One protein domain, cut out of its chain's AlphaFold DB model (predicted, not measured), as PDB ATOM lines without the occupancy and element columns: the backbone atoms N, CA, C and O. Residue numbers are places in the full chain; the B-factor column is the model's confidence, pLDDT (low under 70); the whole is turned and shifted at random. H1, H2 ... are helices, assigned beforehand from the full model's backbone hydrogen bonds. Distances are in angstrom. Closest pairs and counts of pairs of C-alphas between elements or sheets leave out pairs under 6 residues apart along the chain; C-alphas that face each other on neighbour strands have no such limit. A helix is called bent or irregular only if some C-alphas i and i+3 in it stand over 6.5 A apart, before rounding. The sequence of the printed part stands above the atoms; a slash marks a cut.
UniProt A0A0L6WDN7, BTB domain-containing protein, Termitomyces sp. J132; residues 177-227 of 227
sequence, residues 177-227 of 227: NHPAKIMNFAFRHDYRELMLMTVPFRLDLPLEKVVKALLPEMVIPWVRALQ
ATOM      1  N   ASN A 177     190.773 196.234 187.973       92.69
ATOM      2  CA  ASN A 177     189.834 196.289 189.095       92.69
ATOM      3  C   ASN A 177     189.523 197.728 189.537       92.69
ATOM      4  O   ASN A 177     188.421 198.009 190.009       92.69
ATOM      5  N   HIS A 178     190.477 198.652 189.378       93.19
ATOM      6  CA  HIS A 178     190.376 200.027 189.879       93.19
ATOM      7  C   HIS A 178     190.760 201.108 188.844       93.19
ATOM      8  O   HIS A 178     191.425 202.086 189.203       93.19
ATOM      9  N   PRO A 179     190.302 201.028 187.578       91.56
ATOM     10  CA  PRO A 179     190.827 201.868 186.498       91.56
ATOM     11  C   PRO A 179     190.596 203.366 186.732       91.56
ATOM     12  O   PRO A 179     191.467 204.172 186.436       91.56
ATOM     13  N   ALA A 180     189.459 203.765 187.317       89.19
ATOM     14  CA  ALA A 180     189.161 205.180 187.563       89.19
ATOM     15  C   ALA A 180     190.046 205.804 188.656       89.19
ATOM     16  O   ALA A 180     190.559 206.906 188.474       89.19
ATOM     17  N   LYS A 181     190.239 205.099 189.782       92.44
ATOM     18  CA  LYS A 181     191.104 205.581 190.872       92.44
ATOM     19  C   LYS A 181     192.553 205.700 190.389       92.44
ATOM     20  O   LYS A 181     193.185 206.723 190.641       92.44
ATOM     21  N   ILE A 182     193.040 204.695 189.657       94.75
ATOM     22  CA  ILE A 182     194.403 204.676 189.110       94.75
ATOM     23  C   ILE A 182     194.580 205.748 188.030       94.75
ATOM     24  O   ILE A 182     195.600 206.424 188.025       94.75
ATOM     25  N   MET A 183     193.585 205.980 187.169       91.50
ATOM     26  CA  MET A 183     193.652 207.046 186.162       91.50
ATOM     27  C   MET A 183     193.780 208.428 186.813       91.50
ATOM     28  O   MET A 183     194.651 209.207 186.436       91.50
ATOM     29  N   ASN A 184     192.948 208.715 187.821       92.00
ATOM     30  CA  ASN A 184     192.998 209.985 188.548       92.00
ATOM     31  C   ASN A 184     194.334 210.165 189.291       92.00
ATOM     32  O   ASN A 184     194.874 211.267 189.311       92.00
ATOM     33  N   PHE A 185     194.873 209.095 189.886       94.50
ATOM     34  CA  PHE A 185     196.210 209.093 190.491       94.50
ATOM     35  C   PHE A 185     197.289 209.407 189.451       94.50
ATOM     36  O   PHE A 185     198.047 210.361 189.605       94.50
ATOM     37  N   ALA A 186     197.298 208.655 188.352       93.81
ATOM     38  CA  ALA A 186     198.283 208.784 187.293       93.81
ATOM     39  C   ALA A 186     198.268 210.173 186.644       93.81
ATOM     40  O   ALA A 186     199.312 210.680 186.259       93.81
ATOM     41  N   PHE A 187     197.107 210.816 186.549       91.56
ATOM     42  CA  PHE A 187     197.019 212.191 186.070       91.56
ATOM     43  C   PHE A 187     197.546 213.220 187.067       91.56
ATOM     44  O   PHE A 187     198.236 214.147 186.655       91.56
ATOM     45  N   ARG A 188     197.243 213.071 188.366       91.50
ATOM     46  CA  ARG A 188     197.724 214.007 189.398       91.50
ATOM     47  C   ARG A 188     199.247 214.016 189.519       91.50
ATOM     48  O   ARG A 188     199.809 215.081 189.742       91.50
ATOM     49  N   HIS A 189     199.876 212.857 189.338       93.31
ATOM     50  CA  HIS A 189     201.325 212.666 189.489       93.31
ATOM     51  C   HIS A 189     202.070 212.506 188.151       93.31
ATOM     52  O   HIS A 189     203.224 212.102 188.122       93.31
ATOM     53  N   ASP A 190     201.415 212.807 187.024       91.31
ATOM     54  CA  ASP A 190     201.995 212.764 185.666       91.31
ATOM     55  C   ASP A 190     202.567 211.392 185.219       91.31
ATOM     56  O   ASP A 190     203.464 211.281 184.380       91.31
ATOM     57  N   TYR A 191     201.992 210.289 185.705       93.25
ATOM     58  CA  TYR A 191     202.300 208.933 185.241       93.25
ATOM     59  C   TYR A 191     201.577 208.591 183.935       93.25
ATOM     60  O   TYR A 191     200.666 207.759 183.886       93.25
ATOM     61  N   ARG A 192     202.017 209.204 182.832       90.12
ATOM     62  CA  ARG A 192     201.389 209.057 181.509       90.12
ATOM     63  C   ARG A 192     201.184 207.606 181.060       90.12
ATOM     64  O   ARG A 192     200.119 207.284 180.541       90.12
ATOM     65  N   GLU A 193     202.177 206.738 181.227       91.62
ATOM     66  CA  GLU A 193     202.078 205.325 180.821       91.62
ATOM     67  C   GLU A 193     200.985 204.588 181.601       91.62
ATOM     68  O   GLU A 193     200.147 203.911 181.007       91.62
ATOM     69  N   LEU A 194     200.943 204.797 182.920       93.19
ATOM     70  CA  LEU A 194     199.938 204.209 183.801       93.19
ATOM     71  C   LEU A 194     198.539 204.720 183.451       93.19
ATOM     72  O   LEU A 194     197.602 203.935 183.337       93.19
ATOM     73  N   MET A 195     198.405 206.021 183.182       90.62
ATOM     74  CA  MET A 195     197.155 206.610 182.711       90.62
ATOM     75  C   MET A 195     196.683 205.945 181.409       90.62
ATOM     76  O   MET A 195     195.526 205.539 181.324       90.62
ATOM     77  N   LEU A 196     197.556 205.782 180.410       90.25
ATOM     78  CA  LEU A 196     197.188 205.167 179.128       90.25
ATOM     79  C   LEU A 196     196.714 203.716 179.287       90.25
ATOM     80  O   LEU A 196     195.760 203.319 178.621       90.25
ATOM     81  N   MET A 197     197.298 202.952 180.213       91.38
ATOM     82  CA  MET A 197     196.854 201.582 180.507       91.38
ATOM     83  C   MET A 197     195.427 201.509 181.057       91.38
ATOM     84  O   MET A 197     194.736 200.517 180.840       91.38
ATOM     85  N   THR A 198     194.945 202.558 181.729       90.38
ATOM     86  CA  THR A 198     193.577 202.590 182.279       90.38
ATOM     87  C   THR A 198     192.496 202.948 181.251       90.38
ATOM     88  O   THR A 198     191.319 202.670 181.486       90.38
ATOM     89  N   VAL A 199     192.863 203.547 180.110       86.50
ATOM     90  CA  VAL A 199     191.914 204.052 179.097       86.50
ATOM     91  C   VAL A 199     190.998 202.956 178.521       86.50
ATOM     92  O   VAL A 199     189.783 203.183 178.491       86.50
ATOM     93  N   PRO A 200     191.499 201.766 178.120       85.44
ATOM     94  CA  PRO A 200     190.662 200.725 177.517       85.44
ATOM     95  C   PRO A 200     189.549 200.209 178.441       85.44
ATOM     96  O   PRO A 200     188.447 199.934 177.977       85.44
ATOM     97  N   PHE A 201     189.798 200.153 179.753       80.81
ATOM     98  CA  PHE A 201     188.877 199.628 180.777       80.81
ATOM     99  C   PHE A 201     187.690 200.545 181.102       80.81
ATOM    100  O   PHE A 201     186.991 200.339 182.092       80.81
ATOM    101  N   ARG A 202     187.522 201.634 180.350       79.19
ATOM    102  CA  ARG A 202     186.408 202.575 180.519       79.19
ATOM    103  C   ARG A 202     185.555 202.700 179.264       79.19
ATOM    104  O   ARG A 202     184.509 203.340 179.321       79.19
ATOM    105  N   LEU A 203     185.989 202.103 178.150       81.25
ATOM    106  CA  LEU A 203     185.246 202.075 176.888       81.25
ATOM    107  C   LEU A 203     183.982 201.206 176.963       81.25
ATOM    108  O   LEU A 203     183.064 201.381 176.169       81.25
ATOM    109  N   ASP A 204     183.931 200.287 177.921       82.38
ATOM    110  CA  ASP A 204     182.808 199.399 178.217       82.38
ATOM    111  C   ASP A 204     181.683 200.081 179.020       82.38
ATOM    112  O   ASP A 204     180.575 199.548 179.127       82.38
ATOM    113  N   LEU A 205     181.934 201.272 179.574       82.50
ATOM    114  CA  LEU A 205     180.980 201.999 180.406       82.50
ATOM    115  C   LEU A 205     180.283 203.137 179.637       82.50
ATOM    116  O   LEU A 205     180.906 203.826 178.831       82.50
ATOM    117  N   PRO A 206     179.002 203.430 179.942       87.62
ATOM    118  CA  PRO A 206     178.337 204.626 179.431       87.62
ATOM    119  C   PRO A 206     179.108 205.905 179.783       87.62
ATOM    120  O   PRO A 206     179.528 206.076 180.931       87.62
ATOM    121  N   LEU A 207     179.209 206.837 178.827       86.00
ATOM    122  CA  LEU A 207     179.988 208.079 178.956       86.00
ATOM    123  C   LEU A 207     179.674 208.862 180.241       86.00
ATOM    124  O   LEU A 207     180.580 209.358 180.903       86.00
ATOM    125  N   GLU A 208     178.404 208.924 180.643       88.38
ATOM    126  CA  GLU A 208     177.983 209.599 181.875       88.38
ATOM    127  C   GLU A 208     178.653 209.010 183.131       88.38
ATOM    128  O   GLU A 208     179.109 209.751 184.003       88.38
ATOM    129  N   LYS A 209     178.755 207.676 183.219       87.06
ATOM    130  CA  LYS A 209     179.435 206.996 184.333       87.06
ATOM    131  C   LYS A 209     180.941 207.221 184.288       87.06
ATOM    132  O   LYS A 209     181.575 207.288 185.340       87.06
ATOM    133  N   VAL A 210     181.507 207.331 183.085       86.31
ATOM    134  CA  VAL A 210     182.926 207.635 182.910       86.31
ATOM    135  C   VAL A 210     183.228 209.021 183.459       86.31
ATOM    136  O   VAL A 210     184.010 209.128 184.400       86.31
ATOM    137  N   VAL A 211     182.534 210.043 182.960       87.56
ATOM    138  CA  VAL A 211     182.726 211.448 183.350       87.56
ATOM    139  C   VAL A 211     182.516 211.662 184.850       87.56
ATOM    140  O   VAL A 211     183.295 212.379 185.465       87.56
ATOM    141  N   LYS A 212     181.523 211.006 185.470       88.44
ATOM    142  CA  LYS A 212     181.267 211.119 186.919       88.44
ATOM    143  C   LYS A 212     182.386 210.571 187.809       88.44
ATOM    144  O   LYS A 212     182.468 210.973 188.965       88.44
ATOM    145  N   ALA A 213     183.198 209.635 187.321       85.88
ATOM    146  CA  ALA A 213     184.272 209.034 188.116       85.88
ATOM    147  C   ALA A 213     185.646 209.681 187.875       85.88
ATOM    148  O   ALA A 213     186.587 209.415 188.624       85.88
ATOM    149  N   LEU A 214     185.776 210.467 186.807       85.75
ATOM    150  CA  LEU A 214     187.004 211.175 186.474       85.75
ATOM    151  C   LEU A 214     187.030 212.536 187.163       85.75
ATOM    152  O   LEU A 214     185.990 213.150 187.407       85.75
ATOM    153  N   LEU A 215     188.235 213.038 187.428       85.31
ATOM    154  CA  LEU A 215     188.390 214.447 187.774       85.31
ATOM    155  C   LEU A 215     187.877 215.318 186.608       85.31
ATOM    156  O   LEU A 215     188.093 214.967 185.445       85.31
ATOM    157  N   PRO A 216     187.232 216.471 186.863       85.75
ATOM    158  CA  PRO A 216     186.694 217.317 185.791       85.75
ATOM    159  C   PRO A 216     187.737 217.712 184.731       85.75
ATOM    160  O   PRO A 216     187.437 217.766 183.540       85.75
ATOM    161  N   GLU A 217     188.979 217.927 185.158       88.00
ATOM    162  CA  GLU A 217     190.120 218.301 184.313       88.00
ATOM    163  C   GLU A 217     190.599 217.156 183.405       88.00
ATOM    164  O   GLU A 217     191.216 217.398 182.369       88.00
ATOM    165  N   MET A 218     190.266 215.910 183.752       84.12
ATOM    166  CA  MET A 218     190.677 214.706 183.030       84.12
ATOM    167  C   MET A 218     189.807 214.364 181.825       84.12
ATOM    168  O   MET A 218     190.231 213.581 180.977       84.12
ATOM    169  N   VAL A 219     188.611 214.946 181.707       85.56
ATOM    170  CA  VAL A 219     187.658 214.564 180.654       85.56
ATOM    171  C   VAL A 219     188.239 214.814 179.259       85.56
ATOM    172  O   VAL A 219     188.180 213.934 178.402       85.56
ATOM    173  N   ILE A 220     188.850 215.980 179.026       87.19
ATOM    174  CA  ILE A 220     189.459 216.311 177.725       87.19
ATOM    175  C   ILE A 220     190.692 215.432 177.433       87.19
ATOM    176  O   ILE A 220     190.741 214.858 176.343       87.19
ATOM    177  N   PRO A 221     191.681 215.295 178.346       84.81
ATOM    178  CA  PRO A 221     192.794 214.359 178.177       84.81
ATOM    179  C   PRO A 221     192.351 212.931 177.856       84.81
ATOM    180  O   PRO A 221     192.896 212.321 176.940       84.81
ATOM    181  N   TRP A 222     191.329 212.426 178.552       84.44
ATOM    182  CA  TRP A 222     190.794 211.090 178.315       84.44
ATOM    183  C   TRP A 222     190.205 210.950 176.909       84.44
ATOM    184  O   TRP A 222     190.571 210.022 176.197       84.44
ATOM    185  N   VAL A 223     189.378 211.903 176.456       85.75
ATOM    186  CA  VAL A 223     188.826 211.889 175.084       85.75
ATOM    187  C   VAL A 223     189.935 211.915 174.030       85.75
ATOM    188  O   VAL A 223     189.839 211.217 173.026       85.75
ATOM    189  N   ARG A 224     191.003 212.692 174.249       85.62
ATOM    190  CA  ARG A 224     192.151 212.739 173.330       85.62
ATOM    191  C   ARG A 224     192.931 211.430 173.289       85.62
ATOM    192  O   ARG A 224     193.467 211.099 172.245       85.62
ATOM    193  N   ALA A 225     192.993 210.698 174.399       81.88
ATOM    194  CA  ALA A 225     193.663 209.402 174.459       81.88
ATOM    195  C   ALA A 225     192.897 208.281 173.725       81.88
ATOM    196  O   ALA A 225     193.442 207.194 173.555       81.88
ATOM    197  N   LEU A 226     191.648 208.529 173.305       79.25
ATOM    198  CA  LEU A 226     190.832 207.594 172.521       79.25
ATOM    199  C   LEU A 226     191.013 207.723 170.999       79.25
ATOM    200  O   LEU A 226     190.454 206.908 170.267       79.25
ATOM    201  N   GLN A 227     191.711 208.762 170.531       66.62
ATOM    202  CA  GLN A 227     191.933 209.063 169.110       66.62
ATOM    203  C   GLN A 227     193.303 208.571 168.654       66.62
ATOM    204  O   GLN A 227     193.371 208.071 167.511       66.62
TER     205      GLN A 227
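AT A GLANCE: This is residues 177 to 227 of the 227 residues of the protein "BTB domain-containing protein" of Termitomyces sp. J132 (UniProt A0A0L6WDN7). A helical hairpin, H1 and H2 side by side, makes one part of this small domain, and H3 and H4 form a loose V next to it, with H4 about perpendicular to H1 near the end of H1 and H3 near its beginning. The V is loosely joined to the hairpin, with few C-alpha pairs between H1 and H3 or H4, and residues 204 to 209, of which 207 to 209 belong to H3, stick out. The printed part has 51 residues with four named helices, H1, H2, H3 and H4 along the chain, and no named strand; the class is all helix, and 33 residues are in the helices. The whole is compact, with a radius of gyration of the C-alphas of 9.7 A, and its C-alphas span 26 by 22 by 20 A.

HOW THE PARTS SIT: H1, residues 179 to 188, is the longest helix by residues. It touches H2, residues 192 to 198, with the closest C-alphas, those of Met 183 and Met 195, 4.9 A apart. The two form a helical hairpin, running opposite ways at a shallow tilt of 14 degrees. H3, residues 207 to 213, is close to H1 but not clearly touching, the closest C-alphas being those of Ala 180 and Ala 213 at 6.2 A, and their lines stand at a steep tilt of 62 degrees. H4, residues 216 to 224, is also close to H1 but not clearly touching, with the C-alphas of Phe 187 and Met 218 closest at 7.5 A; their lines are about perpendicular, at 78 degrees. H3 and H4 are close but not clearly touching, with the C-alphas of Val 211 and Val 219 closest at 6.4 A, and run opposite ways at a steep tilt of 44 degrees. H2 is apart from both H3 and H4. In H1, H2 and H3 every O i to N i+4 pair is within hydrogen-bond range, and in H4 3 of 5 are.

IN THESE COORDINATES: H1 begins at C-alpha 179, at (190.827, 201.868, 186.498), and measures 14.3 A from first to last C-alpha. H2 and H3 measure 10.2 A each; C-alpha 207, where H3 begins, is at (179.988, 208.079, 178.956). H4 measures 14.4 A and ends at C-alpha 224, at (192.151, 212.739, 173.330). H4 is irregular, but only just: C-alphas 217 and 220 are 6.9 A apart.

THE WHOLE: The C-alphas of His 189 and Pro 206 are the two farthest apart, at 26.3 A. The printed part has no cut and ends at residue 227, the chain's last. The links H1 to H2 and H3 to H4 are tight, and the link H2 to H3, with 8 residues, is short; no link is long. The mean pLDDT of the printed part is 87.6, and one printed residue, Gln 227, is under 70.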